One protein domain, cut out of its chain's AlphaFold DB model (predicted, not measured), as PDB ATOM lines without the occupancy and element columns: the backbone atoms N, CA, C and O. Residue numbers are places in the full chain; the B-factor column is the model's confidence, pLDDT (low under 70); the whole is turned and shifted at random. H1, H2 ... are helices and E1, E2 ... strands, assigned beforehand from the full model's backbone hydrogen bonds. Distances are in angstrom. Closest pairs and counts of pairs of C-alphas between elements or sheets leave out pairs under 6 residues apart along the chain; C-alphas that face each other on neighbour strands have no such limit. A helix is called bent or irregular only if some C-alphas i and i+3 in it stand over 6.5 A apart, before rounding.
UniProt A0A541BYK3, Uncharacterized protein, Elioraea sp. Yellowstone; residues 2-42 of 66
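What this domain is: This is residues 2 to 42 of the 66 residues of an uncharacterized protein of Elioraea sp. Yellowstone (UniProt A0A541BYK3). A strand, E1, and a long helix, H2, are the two arms of an open, loosely folded shape; E1 leads into a tight turn that holds the four-residue helix H1, and H2 then folds back from it, crossing slantwise past E1 with a gap between them. H2 kinks near residue 34, and its last part turns off to the side where E1 lies. The printed part has 41 residues with one named strand and two named helices, in the order E1, H1, H2. The class is mixed, helices and strands, and E1 pairs with no named strand. The whole is loose, with a radius of gyration of the C-alphas of 12.1 A, and elongated, with spans of 33 by 19 by 17 A.

How they stand to each other: The strand E1, residues 2 to 10, and the helix H1, residues 14 to 17, meet only through their link, which has 3 residues and is tight. The helix H2, residues 19 to 40, follows H1 after a tight link of 1 residue. H1 and H2 are close but not clearly touching, with 2 pairs of C-alphas within 8 A; their closest C-alphas, those of Phe 15 and Glu 22, are 6.2 A apart. E1 and H2 are apart, with no C-alpha of the one within 8 A of the other. H2 has a kink of 72 degrees near residue 34 and is irregular: C-alphas 36 and 39 are 9.6 A apart. In H2, 16 of 18 pairs of O i and N i+4 are within hydrogen-bond range, while H1 is too short for such a pair.

Where its parts are: E1 begins at the C-alpha of Asn 2, at (56.774, 48.684, -14.839), and ends at that of Thr 10, at (36.421, 34.995, -6.115), 26.0 A away. H1 runs from Ala 14 to His 17. H2 runs from the C-alpha of Pro 19, at (42.435, 31.527, 1.775), to that of Val 40, at (49.166, 38.956, -25.052), a length of 28.6 A.

The domain as a whole: The two C-alphas farthest apart are those of Asn 2 and His 17, at 34.0 A, while the first and last printed C-alphas, those of Asn 2 and Ala 42, are 19.3 A apart. Residues 16 to 21, of which 19 to 21 belong to H2, stand free, and so do residues 34 to 40 of H2. The printed part has no cut, and both links are tight. The mean pLDDT of the printed part is 83.2; residue 14 and residues 40 to 41 are under 70, where the model's confidence is low.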
ATOM      1  N   ASN A   2      58.193  48.968 -14.587       79.25
ATOM      2  CA  ASN A   2      56.774  48.684 -14.839       79.25
ATOM      3  C   ASN A   2      56.151  48.146 -13.555       79.25
ATOM      4  O   ASN A   2      56.785  47.360 -12.852       79.25
ATOM      5  N   ILE A   3      54.933  48.585 -13.246       85.12
ATOM      6  CA  ILE A   3      54.158  48.070 -12.120       85.12
ATOM      7  C   ILE A   3      53.023  47.239 -12.697       85.12
ATOM      8  O   ILE A   3      52.221  47.740 -13.485       85.12
ATOM      9  N   PHE A   4      52.945  45.986 -12.266       84.56
ATOM     10  CA  PHE A   4      51.841  45.095 -12.592       84.56
ATOM     11  C   PHE A   4      50.903  44.995 -11.396       84.56
ATOM     12  O   PHE A   4      51.346  44.764 -10.270       84.56
ATOM     13  N   HIS A   5      49.608  45.163 -11.638       89.19
ATOM     14  CA  HIS A   5      48.572  44.926 -10.642       89.19
ATOM     15  C   HIS A   5      47.788  43.676 -11.035       89.19
ATOM     16  O   HIS A   5      47.075  43.671 -12.036       89.19
ATOM     17  N   LEU A   6      47.907  42.628 -10.219       89.50
ATOM     18  CA  LEU A   6      47.079  41.430 -10.311       89.50
ATOM     19  C   LEU A   6      45.918  41.546  -9.320       89.50
ATOM     20  O   LEU A   6      46.134  41.617  -8.111       89.50
ATOM     21  N   SER A   7      44.690  41.555  -9.830       91.94
ATOM     22  CA  SER A   7      43.469  41.547  -9.020       91.94
ATOM     23  C   SER A   7      42.782  40.193  -9.133       91.94
ATOM     24  O   SER A   7      42.482  39.749 -10.235       91.94
ATOM     25  N   ILE A   8      42.503  39.548  -8.000       90.19
ATOM     26  CA  ILE A   8      41.772  38.277  -7.934       90.19
ATOM     27  C   ILE A   8      40.407  38.546  -7.303       90.19
ATOM     28  O   ILE A   8      40.324  39.066  -6.191       90.19
ATOM     29  N   ARG A   9      39.335  38.186  -8.011       90.19
ATOM     30  CA  ARG A   9      37.960  38.207  -7.503       90.19
ATOM     31  C   ARG A   9      37.418  36.792  -7.478       90.19
ATOM     32  O   ARG A   9      37.446  36.119  -8.504       90.19
ATOM     33  N   THR A  10      36.935  36.354  -6.323       86.62
ATOM     34  CA  THR A  10      36.421  34.995  -6.115       86.62
ATOM     35  C   THR A  10      34.976  35.025  -5.648       86.62
ATOM     36  O   THR A  10      34.636  35.804  -4.760       86.62
ATOM     37  N   ASP A  11      34.164  34.122  -6.185       80.56
ATOM     38  CA  ASP A  11      32.712  34.087  -5.978       80.56
ATOM     39  C   ASP A  11      32.296  33.014  -4.939       80.56
ATOM     40  O   ASP A  11      31.112  32.852  -4.650       80.56
ATOM     41  N   GLY A  12      33.250  32.233  -4.403       71.12
ATOM     42  CA  GLY A  12      32.974  30.961  -3.720       71.12
ATOM     43  C   GLY A  12      33.420  30.848  -2.249       71.12
ATOM     44  O   GLY A  12      34.409  31.462  -1.843       71.12
ATOM     45  N   PRO A  13      32.760  29.977  -1.456       70.31
ATOM     46  CA  PRO A  13      33.064  29.756  -0.037       70.31
ATOM     47  C   PRO A  13      34.401  29.041   0.213       70.31
ATOM     48  O   PRO A  13      34.949  29.140   1.305       70.31
ATOM     49  N   ALA A  14      34.976  28.356  -0.787       65.69
ATOM     50  CA  ALA A  14      36.276  27.684  -0.654       65.69
ATOM     51  C   ALA A  14      37.393  28.646  -0.200       65.69
ATOM     52  O   ALA A  14      38.245  28.281   0.611       65.69
ATOM     53  N   PHE A  15      37.325  29.905  -0.644       72.75
ATOM     54  CA  PHE A  15      38.244  30.961  -0.221       72.75
ATOM     55  C   PHE A  15      38.122  31.316   1.263       72.75
ATOM     56  O   PHE A  15      39.100  31.736   1.873       72.75
ATOM     57  N   GLN A  16      36.937  31.155   1.852       74.06
ATOM     58  CA  GLN A  16      36.679  31.520   3.246       74.06
ATOM     59  C   GLN A  16      37.317  30.525   4.220       74.06
ATOM     60  O   GLN A  16      37.722  30.912   5.312       74.06
ATOM     61  N   HIS A  17      37.429  29.254   3.826       77.44
ATOM     62  CA  HIS A  17      37.951  28.201   4.696       77.44
ATOM     63  C   HIS A  17      39.482  28.098   4.660       77.44
ATOM     64  O   HIS A  17      40.103  27.927   5.707       77.44
ATOM     65  N   HIS A  18      40.102  28.232   3.480       83.25
ATOM     66  CA  HIS A  18      41.556  28.085   3.306       83.25
ATOM     67  C   HIS A  18      42.145  29.135   2.341       83.25
ATOM     68  O   HIS A  18      42.672  28.782   1.283       83.25
ATOM     69  N   PRO A  19      42.101  30.436   2.694       82.38
ATOM     70  CA  PRO A  19      42.435  31.527   1.775       82.38
ATOM     71  C   PRO A  19      43.876  31.473   1.254       82.38
ATOM     72  O   PRO A  19      44.106  31.657   0.063       82.38
ATOM     73  N   ALA A  20      44.857  31.188   2.115       88.19
ATOM     74  CA  ALA A  20      46.266  31.150   1.712       88.19
ATOM     75  C   ALA A  20      46.548  30.039   0.687       88.19
ATOM     76  O   ALA A  20      47.232  30.270  -0.311       88.19
ATOM     77  N   THR A  21      45.985  28.849   0.911       87.62
ATOM     78  CA  THR A  21      46.119  27.704   0.002       87.62
ATOM     79  C   THR A  21      45.500  28.009  -1.356       87.62
ATOM     80  O   THR A  21      46.122  27.754  -2.389       87.62
ATOM     81  N   GLU A  22      44.310  28.613  -1.368       86.12
ATOM     82  CA  GLU A  22      43.632  28.966  -2.614       86.12
ATOM     83  C   GLU A  22      44.364  30.069  -3.385       86.12
ATOM     84  O   GLU A  22      44.517  29.959  -4.603       86.12
ATOM     85  N   ILE A  23      44.896  31.081  -2.692       88.19
ATOM     86  CA  ILE A  23      45.741  32.112  -3.311       88.19
ATOM     87  C   ILE A  23      46.977  31.474  -3.952       88.19
ATOM     88  O   ILE A  23      47.248  31.728  -5.124       88.19
ATOM     89  N   ALA A  24      47.708  30.619  -3.230       91.06
ATOM     90  CA  ALA A  24      48.914  29.976  -3.754       91.06
ATOM     91  C   ALA A  24      48.621  29.133  -5.006       91.06
ATOM     92  O   ALA A  24      49.349  29.206  -5.998       91.06
ATOM     93  N   ARG A  25      47.519  28.376  -4.988       90.25
ATOM     94  CA  ARG A  25      47.065  27.569  -6.124       90.25
ATOM     95  C   ARG A  25      46.722  28.430  -7.341       90.25
ATOM     96  O   ARG A  25      47.155  28.113  -8.446       90.25
ATOM     97  N   ILE A  26      45.965  29.513  -7.148       90.06
ATOM     98  CA  ILE A  26      45.595  30.437  -8.231       90.06
ATOM     99  C   ILE A  26      46.832  31.099  -8.827       90.06
ATOM    100  O   ILE A  26      46.968  31.133 -10.046       90.06
ATOM    101  N   LEU A  27      47.748  31.588  -7.988       91.19
ATOM    102  CA  LEU A  27      48.978  32.224  -8.458       91.19
ATOM    103  C   LEU A  27      49.837  31.258  -9.275       91.19
ATOM    104  O   LEU A  27      50.372  31.658 -10.304       91.19
ATOM    105  N   ARG A  28      49.925  29.987  -8.864       93.00
ATOM    106  CA  ARG A  28      50.628  28.952  -9.632       93.00
ATOM    107  C   ARG A  28      49.988  28.732 -11.000       93.00
ATOM    108  O   ARG A  28      50.692  28.789 -11.997       93.00
ATOM    109  N   ALA A  29      48.670  28.548 -11.043       90.00
ATOM    110  CA  ALA A  29      47.955  28.347 -12.300       90.00
ATOM    111  C   ALA A  29      48.119  29.547 -13.246       90.00
ATOM    112  O   ALA A  29      48.414  29.367 -14.421       90.00
ATOM    113  N   LEU A  30      47.983  30.772 -12.728       89.75
ATOM    114  CA  LEU A  30      48.176  31.988 -13.518       89.75
ATOM    115  C   LEU A  30      49.616  32.112 -14.029       89.75
ATOM    116  O   LEU A  30      49.796  32.490 -15.180       89.75
ATOM    117  N   ALA A  31      50.623  31.774 -13.217       90.31
ATOM    118  CA  ALA A  31      52.022  31.763 -13.649       90.31
ATOM    119  C   ALA A  31      52.246  30.795 -14.824       90.31
ATOM    120  O   ALA A  31      52.820  31.193 -15.833       90.31
ATOM    121  N   ASP A  32      51.701  29.577 -14.747       89.75
ATOM    122  CA  ASP A  32      51.789  28.603 -15.841       89.75
ATOM    123  C   ASP A  32      51.079  29.113 -17.118       89.75
ATOM    124  O   ASP A  32      51.519  28.862 -18.244       89.75
ATOM    125  N   GLU A  33      49.975  29.859 -16.980       86.25
ATOM    126  CA  GLU A  33      49.324  30.515 -18.121       86.25
ATOM    127  C   GLU A  33      50.157  31.657 -18.709       86.25
ATOM    128  O   GLU A  33      50.206  31.792 -19.934       86.25
ATOM    129  N   PHE A  34      50.804  32.461 -17.861       84.94
ATOM    130  CA  PHE A  34      51.700  33.534 -18.286       84.94
ATOM    131  C   PHE A  34      52.884  32.996 -19.080       84.94
ATOM    132  O   PHE A  34      53.172  33.528 -20.150       84.94
ATOM    133  N   ASP A  35      53.520  31.922 -18.614       87.50
ATOM    134  CA  ASP A  35      54.649  31.305 -19.316       87.50
ATOM    135  C   ASP A  35      54.235  30.762 -20.692       87.50
ATOM    136  O   ASP A  35      55.002  30.805 -21.653       87.50
ATOM    137  N   ARG A  36      52.990  30.291 -20.816       86.25
ATOM    138  CA  ARG A  36      52.454  29.728 -22.060       86.25
ATOM    139  C   ARG A  36      51.974  30.779 -23.062       86.25
ATOM    140  O   ARG A  36      52.098  30.564 -24.265       86.25
ATOM    141  N   LEU A  37      51.341  31.857 -22.598       82.50
ATOM    142  CA  LEU A  37      50.604  32.805 -23.452       82.50
ATOM    143  C   LEU A  37      51.204  34.218 -23.470       82.50
ATOM    144  O   LEU A  37      50.811  35.040 -24.302       82.50
ATOM    145  N   GLY A  38      52.128  34.517 -22.558       78.12
ATOM    146  CA  GLY A  38      52.636  35.862 -22.317       78.12
ATOM    147  C   GLY A  38      51.547  36.847 -21.874       78.12
ATOM    148  O   GLY A  38      50.416  36.486 -21.541       78.12
ATOM    149  N   PHE A  39      51.877  38.138 -21.920       73.25
ATOM    150  CA  PHE A  39      50.942  39.234 -21.617       73.25
ATOM    151  C   PHE A  39      49.896  39.477 -22.718       73.25
ATOM    152  O   PHE A  39      49.011  40.308 -22.554       73.25
ATOM    153  N   VAL A  40      49.975  38.746 -23.835       65.88
ATOM    154  CA  VAL A  40      49.166  38.956 -25.052       65.88
ATOM    155  C   VAL A  40      47.750  38.357 -24.920       65.88
ATOM    156  O   VAL A  40      46.922  38.446 -25.822       65.88
ATOM    157  N   GLY A  41      47.445  37.736 -23.782       64.44
ATOM    158  CA  GLY A  41      46.149  37.131 -23.503       64.44
ATOM    159  C   GLY A  41      45.025  38.130 -23.209       64.44
ATOM    160  O   GLY A  41      45.246  39.150 -22.564       64.44
ATOM    161  N   ALA A  42      43.795  37.792 -23.605       72.62
ATOM    162  CA  ALA A  42      42.597  38.514 -23.181       72.62
ATOM    163  C   ALA A  42      42.393  38.362 -21.662       72.62
ATOM    164  O   ALA A  42      42.053  37.280 -21.178       72.62
TER     165      ALA A  42